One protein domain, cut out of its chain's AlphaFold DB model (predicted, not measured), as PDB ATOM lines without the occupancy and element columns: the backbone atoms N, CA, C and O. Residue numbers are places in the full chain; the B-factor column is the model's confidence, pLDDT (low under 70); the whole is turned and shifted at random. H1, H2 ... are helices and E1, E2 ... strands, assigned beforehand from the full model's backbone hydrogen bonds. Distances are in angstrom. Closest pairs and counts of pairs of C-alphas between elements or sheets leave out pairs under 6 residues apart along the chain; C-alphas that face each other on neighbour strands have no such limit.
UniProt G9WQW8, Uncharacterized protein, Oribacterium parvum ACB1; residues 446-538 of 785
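Overview. This is residues 446 to 538 of the 785 residues of an uncharacterized protein of Oribacterium parvum ACB1 (UniProt G9WQW8). A long, strongly twisted hairpin of E5 and E6 runs through the domain, and short strands extend it into a branched sheet: E3 and E4 pair with opposite ends of E5 on one side, while E1 pairs with the last part of E6 and has E2 on its other side. The one short helix, H1, sits beside the strands between E3 and E2, and long loops join E1 to E2 and E2 to H1. The printed part has 93 residues with one named helix and six named strands, which follow each other along the chain as E1, E2, then H1, then E3, E4, E5 and E6; the branched sheet is mixed, with E1 parallel to E2 and to E6 and the other neighbour pairs antiparallel, and the class is mostly strand, with under half of the residues, 39 of the 93, in named elements. The whole is compact, with a radius of gyration of the C-alphas of 13.3 A and spans of 38 by 36 by 23 A.

Along the chain. E5, residues 513 to 521, is 25.9 A long and begins at C-alpha 513 (6.678, -0.903, -28.083). E6, residues 526 to 535, is 25.8 A long and ends at C-alpha 535 (4.459, 0.882, -21.730). E4, residues 502 to 505, measures 9.8 A, and E3, residues 496 to 498, 7.0 A. E1, residues 447 to 450, measures 9.9 A from C-alpha 447 at (10.745, 3.619, -18.100), and E2, residues 470 to 472, 6.1 A. H1, residues 484 to 489, measures 8.7 A.

Arrangement. E5 and E6 form an antiparallel hairpin at 159 degrees, with N 517 and O 530 2.9 A apart, within hydrogen-bond range. E4 and E5 form another hairpin at 149 degrees, with N 504 and O 514 at 2.9 A; E4, E5 and E6 are a meander, each strand the antiparallel neighbour of the one before. E3 is antiparallel to E5 at 146 degrees, with N 497 and O 520 at 2.8 A. E3 and E4 are on one side of E5, E6 on the other side. E1 is parallel to E6 at 55 degrees, with N 535 and O 448 at 2.8 A. E2 is parallel to E1 at 39 degrees, with N 471 and O 449 at 2.8 A. H1 stands at the sheet's level, at a height of 2.9 A; its closest C-alphas to E3 are Lys 489 and Leu 498, 6.5 A apart. Every O i to N i+4 pair in H1 is within hydrogen-bond range. E2 and E5 are apart.

Size, cuts and confidence. The C-alphas of Asp 523 and Gly 538 are the two farthest apart, 38.6 A. The printed part has no cut. The links E1 to E2, with 19 residues, and E2 to H1, with 11, are long. The mean pLDDT of the printed part is 72.0; 38 residues are under 70, among them residues 464 to 481 and 506 to 512.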
ATOM      1  N   LEU A 446      15.328   4.904 -18.245       61.47
ATOM      2  CA  LEU A 446      14.046   5.553 -18.470       61.47
ATOM      3  C   LEU A 446      12.978   4.485 -18.765       61.47
ATOM      4  O   LEU A 446      13.043   3.792 -19.783       61.47
ATOM      5  N   LYS A 447      11.998   4.351 -17.865       62.62
ATOM      6  CA  LYS A 447      10.745   3.619 -18.100       62.62
ATOM      7  C   LYS A 447       9.663   4.650 -18.383       62.62
ATOM      8  O   LYS A 447       9.459   5.520 -17.544       62.62
ATOM      9  N   LEU A 448       8.992   4.562 -19.532       65.69
ATOM     10  CA  LEU A 448       7.931   5.505 -19.892       65.69
ATOM     11  C   LEU A 448       6.591   4.794 -20.034       65.69
ATOM     12  O   LEU A 448       6.426   3.923 -20.885       65.69
ATOM     13  N   ILE A 449       5.631   5.206 -19.211       63.19
ATOM     14  CA  ILE A 449       4.222   4.828 -19.297       63.19
ATOM     15  C   ILE A 449       3.494   5.958 -20.021       63.19
ATOM     16  O   ILE A 449       3.452   7.079 -19.516       63.19
ATOM     17  N   SER A 450       2.920   5.694 -21.193       65.81
ATOM     18  CA  SER A 450       2.050   6.683 -21.842       65.81
ATOM     19  C   SER A 450       0.651   6.661 -21.237       65.81
ATOM     20  O   SER A 450       0.150   5.602 -20.863       65.81
ATOM     21  N   LEU A 451       0.017   7.833 -21.167       59.72
ATOM     22  CA  LEU A 451      -1.403   7.979 -20.822       59.72
ATOM     23  C   LEU A 451      -2.343   7.545 -21.965       59.72
ATOM     24  O   LEU A 451      -3.520   7.292 -21.726       59.72
ATOM     25  N   PHE A 452      -1.838   7.480 -23.201       65.38
ATOM     26  CA  PHE A 452      -2.612   7.196 -24.414       65.38
ATOM     27  C   PHE A 452      -1.800   6.365 -25.413       65.38
ATOM     28  O   PHE A 452      -0.574   6.491 -25.404       65.38
ATOM     29  N   PRO A 453      -2.450   5.620 -26.330       67.56
ATOM     30  CA  PRO A 453      -1.781   4.979 -27.461       67.56
ATOM     31  C   PRO A 453      -0.835   5.939 -28.199       67.56
ATOM     32  O   PRO A 453      -1.247   7.031 -28.611       67.56
ATOM     33  N   VAL A 454       0.431   5.535 -28.323       70.00
ATOM     34  CA  VAL A 454       1.517   6.330 -28.912       70.00
ATOM     35  C   VAL A 454       1.788   5.930 -30.355       70.00
ATOM     36  O   VAL A 454       2.231   4.809 -30.624       70.00
ATOM     37  N   ASP A 455       1.646   6.891 -31.259       72.94
ATOM     38  CA  ASP A 455       2.054   6.769 -32.656       72.94
ATOM     39  C   ASP A 455       3.320   7.585 -32.951       72.94
ATOM     40  O   ASP A 455       3.685   8.520 -32.232       72.94
ATOM     41  N   LYS A 456       4.022   7.224 -34.033       75.69
ATOM     42  CA  LYS A 456       5.343   7.777 -34.380       75.69
ATOM     43  C   LYS A 456       5.336   9.299 -34.568       75.69
ATOM     44  O   LYS A 456       6.309   9.959 -34.202       75.69
ATOM     45  N   ASP A 457       4.241   9.849 -35.087       74.06
ATOM     46  CA  ASP A 457       4.087  11.287 -35.342       74.06
ATOM     47  C   ASP A 457       3.816  12.101 -34.061       74.06
ATOM     48  O   ASP A 457       4.123  13.296 -34.011       74.06
ATOM     49  N   ASP A 458       3.316  11.464 -32.996       69.75
ATOM     50  CA  ASP A 458       3.099  12.108 -31.696       69.75
ATOM     51  C   ASP A 458       4.392  12.166 -30.852       69.75
ATOM     52  O   ASP A 458       4.490  13.003 -29.956       69.75
ATOM     53  N   LEU A 459       5.435  11.374 -31.169       73.31
ATOM     54  CA  LEU A 459       6.678  11.256 -30.373       73.31
ATOM     55  C   LEU A 459       7.390  12.581 -30.035       73.31
ATOM     56  O   LEU A 459       8.138  12.645 -29.059       73.31
ATOM     57  N   ARG A 460       7.182  13.632 -30.834       71.62
ATOM     58  CA  ARG A 460       7.770  14.969 -30.623       71.62
ATOM     59  C   ARG A 460       6.935  15.889 -29.722       71.62
ATOM     60  O   ARG A 460       7.448  16.916 -29.288       71.62
ATOM     61  N   LYS A 461       5.675  15.537 -29.448       70.00
ATOM     62  CA  LYS A 461       4.718  16.332 -28.656       70.00
ATOM     63  C   LYS A 461       4.787  16.026 -27.157       70.00
ATOM     64  O   LYS A 461       4.353  16.831 -26.343       70.00
ATOM     65  N   TYR A 462       5.325  14.865 -26.782       72.06
ATOM     66  CA  TYR A 462       5.292  14.383 -25.401       72.06
ATOM     67  C   TYR A 462       6.299  15.061 -24.465       72.06
ATOM     68  O   TYR A 462       7.467  15.294 -24.804       72.06
ATOM     69  N   ALA A 463       5.861  15.254 -23.223       71.00
ATOM     70  CA  ALA A 463       6.687  15.671 -22.099       71.00
ATOM     71  C   ALA A 463       6.833  14.567 -21.050       71.00
ATOM     72  O   ALA A 463       5.993  13.675 -20.935       71.00
ATOM     73  N   LEU A 464       7.910  14.642 -20.271       66.94
ATOM     74  CA  LEU A 464       8.071  13.820 -19.077       66.94
ATOM     75  C   LEU A 464       7.289  14.437 -17.920       66.94
ATOM     76  O   LEU A 464       7.391  15.639 -17.668       66.94
ATOM     77  N   SER A 465       6.562  13.607 -17.172       62.69
ATOM     78  CA  SER A 465       6.027  14.034 -15.882       62.69
ATOM     79  C   SER A 465       7.156  14.349 -14.893       62.69
ATOM     80  O   SER A 465       8.303  13.915 -15.046       62.69
ATOM     81  N   LYS A 466       6.814  15.081 -13.828       58.66
ATOM     82  CA  LYS A 466       7.733  15.464 -12.744       58.66
ATOM     83  C   LYS A 466       8.518  14.275 -12.167       58.66
ATOM     84  O   LYS A 466       9.698  14.413 -11.846       58.66
ATOM     85  N   ASP A 467       7.864  13.120 -12.090       55.78
ATOM     86  CA  ASP A 467       8.393  11.887 -11.500       55.78
ATOM     87  C   ASP A 467       9.115  10.992 -12.529       55.78
ATOM     88  O   ASP A 467       9.686   9.969 -12.166       55.78
ATOM     89  N   LYS A 468       9.155  11.404 -13.810       57.00
ATOM     90  CA  LYS A 468       9.891  10.791 -14.940       57.00
ATOM     91  C   LYS A 468       9.418   9.398 -15.385       57.00
ATOM     92  O   LYS A 468       9.952   8.877 -16.359       57.00
ATOM     93  N   GLU A 469       8.401   8.834 -14.735       55.12
ATOM     94  CA  GLU A 469       7.777   7.551 -15.101       55.12
ATOM     95  C   GLU A 469       6.737   7.664 -16.230       55.12
ATOM     96  O   GLU A 469       6.431   6.667 -16.886       55.12
ATOM     97  N   TYR A 470       6.169   8.855 -16.459       57.31
ATOM     98  CA  TYR A 470       5.036   9.037 -17.372       57.31
ATOM     99  C   TYR A 470       5.369   9.941 -18.555       57.31
ATOM    100  O   TYR A 470       5.974  11.006 -18.400       57.31
ATOM    101  N   ILE A 471       4.882   9.529 -19.721       64.12
ATOM    102  CA  ILE A 471       4.679  10.373 -20.891       64.12
ATOM    103  C   ILE A 471       3.348  11.120 -20.712       64.12
ATOM    104  O   ILE A 471       2.278  10.515 -20.630       64.12
ATOM    105  N   TYR A 472       3.430  12.447 -20.663       58.53
ATOM    106  CA  TYR A 472       2.298  13.371 -20.681       58.53
ATOM    107  C   TYR A 472       2.146  13.979 -22.082       58.53
ATOM    108  O   TYR A 472       3.149  14.243 -22.752       58.53
ATOM    109  N   ILE A 473       0.905  14.227 -22.513       63.81
ATOM    110  CA  ILE A 473       0.605  15.082 -23.669       63.81
ATOM    111  C   ILE A 473       0.277  16.478 -23.124       63.81
ATOM    112  O   ILE A 473      -0.864  16.709 -22.722       63.81
ATOM    113  N   PRO A 474       1.238  17.418 -23.074       52.25
ATOM    114  CA  PRO A 474       0.883  18.822 -22.965       52.25
ATOM    115  C   PRO A 474       0.184  19.256 -24.259       52.25
ATOM    116  O   PRO A 474       0.524  18.787 -25.347       52.25
ATOM    117  N   SER A 475      -0.744  20.211 -24.165       53.84
ATOM    118  CA  SER A 475      -1.096  20.998 -25.353       53.84
ATOM    119  C   SER A 475       0.163  21.697 -25.885       53.84
ATOM    120  O   SER A 475       1.065  22.012 -25.104       53.84
ATOM    121  N   GLU A 476       0.217  22.012 -27.183       51.50
ATOM    122  CA  GLU A 476       1.399  22.606 -27.845       51.50
ATOM    123  C   GLU A 476       1.852  23.977 -27.272       51.50
ATOM    124  O   GLU A 476       2.827  24.555 -27.747       51.50
ATOM    125  N   ASN A 477       1.158  24.503 -26.254       49.47
ATOM    126  CA  ASN A 477       1.353  25.826 -25.668       49.47
ATOM    127  C   ASN A 477       1.866  25.834 -24.207       49.47
ATOM    128  O   ASN A 477       2.089  26.928 -23.679       49.47
ATOM    129  N   ASP A 478       2.074  24.691 -23.528       53.00
ATOM    130  CA  ASP A 478       2.693  24.721 -22.184       53.00
ATOM    131  C   ASP A 478       4.210  24.961 -22.260       53.00
ATOM    132  O   ASP A 478       5.015  24.067 -22.523       53.00
ATOM    133  N   SER A 479       4.594  26.200 -21.964       53.00
ATOM    134  CA  SER A 479       5.980  26.673 -21.940       53.00
ATOM    135  C   SER A 479       6.837  26.140 -20.779       53.00
ATOM    136  O   SER A 479       8.040  26.398 -20.771       53.00
ATOM    137  N   ASN A 480       6.267  25.399 -19.819       56.62
ATOM    138  CA  ASN A 480       6.993  24.849 -18.664       56.62
ATOM    139  C   ASN A 480       7.286  23.341 -18.774       56.62
ATOM    140  O   ASN A 480       8.019  22.797 -17.943       56.62
ATOM    141  N   ALA A 481       6.732  22.653 -19.776       61.84
ATOM    142  CA  ALA A 481       6.855  21.208 -19.927       61.84
ATOM    143  C   ALA A 481       8.248  20.778 -20.438       61.84
ATOM    144  O   ALA A 481       8.728  21.237 -21.477       61.84
ATOM    145  N   ILE A 482       8.897  19.832 -19.748       70.50
ATOM    146  CA  ILE A 482      10.163  19.238 -20.210       70.50
ATOM    147  C   ILE A 482       9.847  18.163 -21.255       70.50
ATOM    148  O   ILE A 482       9.469  17.042 -20.906       70.50
ATOM    149  N   THR A 483      10.016  18.486 -22.542       77.00
ATOM    150  CA  THR A 483       9.791  17.514 -23.625       77.00
ATOM    151  C   THR A 483      10.754  16.327 -23.527       77.00
ATOM    152  O   THR A 483      11.915  16.482 -23.130       77.00
ATOM    153  N   LEU A 484      10.297  15.136 -23.930       79.00
ATOM    154  CA  LEU A 484      11.127  13.923 -23.958       79.00
ATOM    155  C   LEU A 484      12.411  14.144 -24.778       79.00
ATOM    156  O   LEU A 484      13.505  13.783 -24.347       79.00
ATOM    157  N   GLU A 485      12.297  14.822 -25.921       80.44
ATOM    158  CA  GLU A 485      13.435  15.174 -26.775       80.44
ATOM    159  C   GLU A 485      14.456  16.080 -26.058       80.44
ATOM    160  O   GLU A 485      15.664  15.881 -26.195       80.44
ATOM    161  N   SER A 486      13.993  17.040 -25.247       79.38
ATOM    162  CA  SER A 486      14.866  17.928 -24.463       79.38
ATOM    163  C   SER A 486      15.595  17.176 -23.350       79.38
ATOM    164  O   SER A 486      16.793  17.382 -23.146       79.38
ATOM    165  N   TYR A 487      14.905  16.257 -22.667       81.62
ATOM    166  CA  TYR A 487      15.534  15.374 -21.684       81.62
ATOM    167  C   TYR A 487      16.624  14.509 -22.331       81.62
ATOM    168  O   TYR A 487      17.746  14.461 -21.827       81.62
ATOM    169  N   LEU A 488      16.340  13.875 -23.472       83.94
ATOM    170  CA  LEU A 488      17.305  13.009 -24.159       83.94
ATOM    171  C   LEU A 488      18.516  13.788 -24.689       83.94
ATOM    172  O   LEU A 488      19.640  13.306 -24.583       83.94
ATOM    173  N   LYS A 489      18.326  15.025 -25.164       86.06
ATOM    174  CA  LYS A 489      19.434  15.931 -25.518       86.06
ATOM    175  C   LYS A 489      20.342  16.257 -24.326       86.06
ATOM    176  O   LYS A 489      21.545  16.388 -24.517       86.06
ATOM    177  N   SER A 490      19.818  16.303 -23.096       81.00
ATOM    178  CA  SER A 490      20.634  16.474 -21.876       81.00
ATOM    179  C   SER A 490      21.473  15.238 -21.485       81.00
ATOM    180  O   SER A 490      22.250  15.301 -20.535       81.00
ATOM    181  N   LYS A 491      21.322  14.118 -22.209       80.25
ATOM    182  CA  LYS A 491      22.048  12.847 -22.017       80.25
ATOM    183  C   LYS A 491      23.088  12.566 -23.113       80.25
ATOM    184  O   LYS A 491      23.611  11.453 -23.202       80.25
ATOM    185  N   LEU A 492      23.360  13.554 -23.960       84.75
ATOM    186  CA  LEU A 492      24.368  13.492 -25.015       84.75
ATOM    187  C   LEU A 492      25.720  14.023 -24.524       84.75
ATOM    188  O   LEU A 492      25.776  14.896 -23.660       84.75
ATOM    189  N   ASN A 493      26.802  13.492 -25.090       86.69
ATOM    190  CA  ASN A 493      28.152  14.029 -24.910       86.69
ATOM    191  C   ASN A 493      28.420  15.173 -25.909       86.69
ATOM    192  O   ASN A 493      27.708  15.327 -26.904       86.69
ATOM    193  N   ASP A 494      29.481  15.948 -25.678       84.88
ATOM    194  CA  ASP A 494      29.923  16.997 -26.607       84.88
ATOM    195  C   ASP A 494      30.172  16.423 -28.020       84.88
ATOM    196  O   ASP A 494      30.929  15.464 -28.183       84.88
ATOM    197  N   GLY A 495      29.548  17.019 -29.044       83.75
ATOM    198  CA  GLY A 495      29.646  16.583 -30.448       83.75
ATOM    199  C   GLY A 495      28.654  15.486 -30.874       83.75
ATOM    200  O   GLY A 495      28.685  15.047 -32.023       83.75
ATOM    201  N   GLU A 496      27.764  15.040 -29.983       91.25
ATOM    202  CA  GLU A 496      26.703  14.081 -30.313       91.25
ATOM    203  C   GLU A 496      25.379  14.776 -30.677       91.25
ATOM    204  O   GLU A 496      25.008  15.808 -30.116       91.25
ATOM    205  N   LEU A 497      24.622  14.172 -31.595       91.31
ATOM    206  CA  LEU A 497      23.340  14.668 -32.097       91.31
ATOM    207  C   LEU A 497      22.235  13.622 -31.905       91.31
ATOM    208  O   LEU A 497      22.422  12.444 -32.207       91.31
ATOM    209  N   LEU A 498      21.053  14.048 -31.451       90.31
ATOM    210  CA  LEU A 498      19.873  13.179 -31.392       90.31
ATOM    211  C   LEU A 498      19.233  13.096 -32.786       90.31
ATOM    212  O   LEU A 498      18.788  14.110 -33.323       90.31
ATOM    213  N   GLY A 499      19.197  11.901 -33.372       87.00
ATOM    214  CA  GLY A 499      18.508  11.640 -34.633       87.00
ATOM    215  C   GLY A 499      17.002  11.415 -34.456       87.00
ATOM    216  O   GLY A 499      16.469  11.425 -33.346       87.00
ATOM    217  N   ASN A 500      16.300  11.203 -35.573       88.69
ATOM    218  CA  ASN A 500      14.858  10.936 -35.557       88.69
ATOM    219  C   ASN A 500      14.553   9.596 -34.865       88.69
ATOM    220  O   ASN A 500      15.186   8.602 -35.226       88.69
ATOM    221  N   PRO A 501      13.582   9.541 -33.936       87.62
ATOM    222  CA  PRO A 501      13.197   8.290 -33.305       87.62
ATOM    223  C   PRO A 501      12.430   7.362 -34.250       87.62
ATOM    224  O   PRO A 501      11.779   7.800 -35.205       87.62
ATOM    225  N   ASP A 502      12.447   6.077 -33.913       86.88
ATOM    226  CA  ASP A 502      11.534   5.075 -34.453       86.88
ATOM    227  C   ASP A 502      10.796   4.330 -33.335       86.88
ATOM    228  O   ASP A 502      11.282   4.268 -32.205       86.88
ATOM    229  N   ILE A 503       9.635   3.756 -33.654       83.06
ATOM    230  CA  ILE A 503       8.910   2.840 -32.769       83.06
ATOM    231  C   ILE A 503       9.102   1.433 -33.319       83.06
ATOM    232  O   ILE A 503       8.735   1.152 -34.457       83.06
ATOM    233  N   VAL A 504       9.654   0.548 -32.497       80.31
ATOM    234  CA  VAL A 504       9.707  -0.883 -32.792       80.31
ATOM    235  C   VAL A 504       8.639  -1.568 -31.957       80.31
ATOM    236  O   VAL A 504       8.739  -1.583 -30.729       80.31
ATOM    237  N   ASP A 505       7.628  -2.144 -32.608       70.38
ATOM    238  CA  ASP A 505       6.734  -3.094 -31.948       70.38
ATOM    239  C   ASP A 505       7.562  -4.305 -31.507       70.38
ATOM    240  O   ASP A 505       8.264  -4.935 -32.304       70.38
ATOM    241  N   VAL A 506       7.508  -4.622 -30.217       63.53
ATOM    242  CA  VAL A 506       8.220  -5.754 -29.622       63.53
ATOM    243  C   VAL A 506       7.212  -6.627 -28.896       63.53
ATOM    244  O   VAL A 506       6.342  -6.133 -28.180       63.53
ATOM    245  N   ASN A 507       7.309  -7.943 -29.079       53.84
ATOM    246  CA  ASN A 507       6.382  -8.895 -28.468       53.84
ATOM    247  C   ASN A 507       6.720  -9.116 -26.984       53.84
ATOM    248  O   ASN A 507       7.146 -10.204 -26.610       53.84
ATOM    249  N   LYS A 508       6.577  -8.056 -26.177       52.84
ATOM    250  CA  LYS A 508       6.807  -8.037 -24.730       52.84
ATOM    251  C   LYS A 508       5.502  -7.710 -23.992       52.84
ATOM    252  O   LYS A 508       4.929  -6.644 -24.221       52.84
ATOM    253  N   VAL A 509       5.068  -8.559 -23.060       47.25
ATOM    254  CA  VAL A 509       3.794  -8.474 -22.315       47.25
ATOM    255  C   VAL A 509       3.529  -7.079 -21.723       47.25
ATOM    256  O   VAL A 509       2.469  -6.508 -21.973       47.25
ATOM    257  N   TYR A 510       4.496  -6.487 -21.009       49.44
ATOM    258  CA  TYR A 510       4.352  -5.149 -20.405       49.44
ATOM    259  C   TYR A 510       4.757  -3.970 -21.306       49.44
ATOM    260  O   TYR A 510       4.432  -2.832 -20.976       49.44
ATOM    261  N   TYR A 511       5.470  -4.202 -22.409       54.25
ATOM    262  CA  TYR A 511       6.073  -3.144 -23.230       54.25
ATOM    263  C   TYR A 511       5.925  -3.470 -24.710       54.25
ATOM    264  O   TYR A 511       6.899  -3.816 -25.366       54.25
ATOM    265  N   LYS A 512       4.715  -3.349 -25.257       59.09
ATOM    266  CA  LYS A 512       4.432  -3.718 -26.657       59.09
ATOM    267  C   LYS A 512       5.233  -2.909 -27.691       59.09
ATOM    268  O   LYS A 512       5.278  -3.286 -28.856       59.09
ATOM    269  N   LYS A 513       5.871  -1.812 -27.266       73.44
ATOM    270  CA  LYS A 513       6.678  -0.903 -28.083       73.44
ATOM    271  C   LYS A 513       7.996  -0.551 -27.386       73.44
ATOM    272  O   LYS A 513       8.067  -0.395 -26.166       73.44
ATOM    273  N   GLU A 514       9.039  -0.342 -28.176       77.69
ATOM    274  CA  GLU A 514      10.315   0.221 -27.738       77.69
ATOM    275  C   GLU A 514      10.678   1.395 -28.658       77.69
ATOM    276  O   GLU A 514      10.778   1.228 -29.873       77.69
ATOM    277  N   ILE A 515      10.857   2.593 -28.092       81.75
ATOM    278  CA  ILE A 515      11.251   3.779 -28.859       81.75
ATOM    279  C   ILE A 515      12.775   3.775 -28.991       81.75
ATOM    280  O   ILE A 515      13.502   3.734 -27.994       81.75
ATOM    281  N   HIS A 516      13.270   3.808 -30.225       85.25
ATOM    282  CA  HIS A 516      14.695   3.844 -30.552       85.25
ATOM    283  C   HIS A 516      15.081   5.258 -30.973       85.25
ATOM    284  O   HIS A 516      14.720   5.691 -32.062       85.25
ATOM    285  N   TYR A 517      15.852   5.964 -30.144       86.31
ATOM    286  CA  TYR A 517      16.476   7.237 -30.517       86.31
ATOM    287  C   TYR A 517      17.934   6.993 -30.943       86.31
ATOM    288  O   TYR A 517      18.773   6.685 -30.087       86.31
ATOM    289  N   PRO A 518      18.282   7.112 -32.237       88.50
ATOM    290  CA  PRO A 518      19.667   7.020 -32.680       88.50
ATOM    291  C   PRO A 518      20.462   8.248 -32.216       88.50
ATOM    292  O   PRO A 518      20.013   9.385 -32.350       88.50
ATOM    293  N   VAL A 519      21.666   8.016 -31.697       89.19
ATOM    294  CA  VAL A 519      22.656   9.048 -31.372       89.19
ATOM    295  C   VAL A 519      23.709   9.049 -32.467       89.19
ATOM    296  O   VAL A 519      24.351   8.025 -32.717       89.19
ATOM    297  N   LEU A 520      23.865  10.192 -33.122       92.12
ATOM    298  CA  LEU A 520      24.726  10.388 -34.279       92.12
ATOM    299  C   LEU A 520      25.945  11.245 -33.911       92.12
ATOM    300  O   LEU A 520      25.874  12.062 -32.993       92.12
ATOM    301  N   ALA A 521      27.046  11.091 -34.641       88.88
ATOM    302  CA  ALA A 521      28.146  12.055 -34.641       88.88
ATOM    303  C   ALA A 521      27.829  13.258 -35.555       88.88
ATOM    304  O   ALA A 521      26.870  13.226 -36.329       88.88
ATOM    305  N   GLU A 522      28.666  14.301 -35.521       87.56
ATOM    306  CA  GLU A 522      28.551  15.473 -36.410       87.56
ATOM    307  C   GLU A 522      28.564  15.122 -37.915       87.56
ATOM    308  O   GLU A 522      28.001  15.861 -38.722       87.56
ATOM    309  N   ASP A 523      29.167  13.992 -38.306       88.19
ATOM    310  CA  ASP A 523      29.189  13.492 -39.691       88.19
ATOM    311  C   ASP A 523      27.947  12.659 -40.083       88.19
ATOM    312  O   ASP A 523      27.826  12.224 -41.231       88.19
ATOM    313  N   GLY A 524      27.015  12.447 -39.148       84.81
ATOM    314  CA  GLY A 524      25.802  11.652 -39.331       84.81
ATOM    315  C   GLY A 524      25.970  10.141 -39.120       84.81
ATOM    316  O   GLY A 524      24.996   9.406 -39.292       84.81
ATOM    317  N   SER A 525      27.156   9.653 -38.742       87.81
ATOM    318  CA  SER A 525      27.369   8.237 -38.412       87.81
ATOM    319  C   SER A 525      26.707   7.843 -37.082       87.81
ATOM    320  O   SER A 525      26.655   8.630 -36.138       87.81
ATOM    321  N   LEU A 526      26.177   6.617 -36.998       86.25
ATOM    322  CA  LEU A 526      25.501   6.100 -35.800       86.25
ATOM    323  C   LEU A 526      26.519   5.683 -34.727       86.25
ATOM    324  O   LEU A 526      27.284   4.742 -34.934       86.25
ATOM    325  N   ILE A 527      26.473   6.335 -33.563       84.44
ATOM    326  CA  ILE A 527      27.305   6.018 -32.391       84.44
ATOM    327  C   ILE A 527      26.644   4.925 -31.543       84.44
ATOM    328  O   ILE A 527      27.274   3.930 -31.188       84.44
ATOM    329  N   ARG A 528      25.372   5.127 -31.174       82.75
ATOM    330  CA  ARG A 528      24.569   4.214 -30.341       82.75
ATOM    331  C   ARG A 528      23.077   4.473 -30.539       82.75
ATOM    332  O   ARG A 528      22.702   5.500 -31.093       82.75
ATOM    333  N   THR A 529      22.231   3.602 -30.003       79.50
ATOM    334  CA  THR A 529      20.782   3.833 -29.906       79.50
ATOM    335  C   THR A 529      20.386   3.914 -28.439       79.50
ATOM    336  O   THR A 529      20.640   2.973 -27.687       79.50
ATOM    337  N   LEU A 530      19.753   5.013 -28.028       77.81
ATOM    338  CA  LEU A 530      19.048   5.084 -26.750       77.81
ATOM    339  C   LEU A 530      17.730   4.316 -26.910       77.81
ATOM    340  O   LEU A 530      16.897   4.664 -27.748       77.81
ATOM    341  N   LYS A 531      17.578   3.241 -26.137       77.81
ATOM    342  CA  LYS A 531      16.393   2.380 -26.127       77.81
ATOM    343  C   LYS A 531      15.493   2.781 -24.969       77.81
ATOM    344  O   LYS A 531      15.930   2.777 -23.822       77.81
ATOM    345  N   ILE A 532      14.240   3.103 -25.263       75.75
ATOM    346  CA  ILE A 532      13.262   3.517 -24.259       75.75
ATOM    347  C   ILE A 532      12.097   2.540 -24.325       75.75
ATOM    348  O   ILE A 532      11.376   2.480 -25.319       75.75
ATOM    349  N   ASN A 533      11.934   1.740 -23.275       71.69
ATOM    350  CA  ASN A 533      10.853   0.764 -23.215       71.69
ATOM    351  C   ASN A 533       9.549   1.520 -22.916       71.69
ATOM    352  O   ASN A 533       9.433   2.174 -21.875       71.69
ATOM    353  N   LEU A 534       8.601   1.454 -23.854       70.38
ATOM    354  CA  LEU A 534       7.352   2.207 -23.832       70.38
ATOM    355  C   LEU A 534       6.203   1.290 -23.406       70.38
ATOM    356  O   LEU A 534       5.785   0.393 -24.143       70.38
ATOM    357  N   LYS A 535       5.685   1.521 -22.200       66.62
ATOM    358  CA  LYS A 535       4.459   0.882 -21.730       66.62
ATOM    359  C   LYS A 535       3.284   1.694 -22.269       66.62
ATOM    360  O   LYS A 535       2.874   2.698 -21.685       66.62
ATOM    361  N   ASP A 536       2.817   1.286 -23.445       61.97
ATOM    362  CA  ASP A 536       1.758   1.950 -24.211       61.97
ATOM    363  C   ASP A 536       0.368   1.658 -23.608       61.97
ATOM    364  O   ASP A 536      -0.456   0.933 -24.169       61.97
ATOM    365  N   ASN A 537       0.150   2.167 -22.393       53.88
ATOM    366  CA  ASN A 537      -1.056   1.963 -21.598       53.88
ATOM    367  C   ASN A 537      -2.208   2.852 -22.093       53.88
ATOM    368  O   ASN A 537      -2.649   3.768 -21.401       53.88
ATOM    369  N   GLY A 538      -2.776   2.518 -23.257       51.72
ATOM    370  CA  GLY A 538      -4.191   2.818 -23.498       51.72
ATOM    371  C   GLY A 538      -5.003   2.203 -22.352       51.72
ATOM    372  O   GLY A 538      -4.965   0.989 -22.182       51.72
TER     373      GLY A 538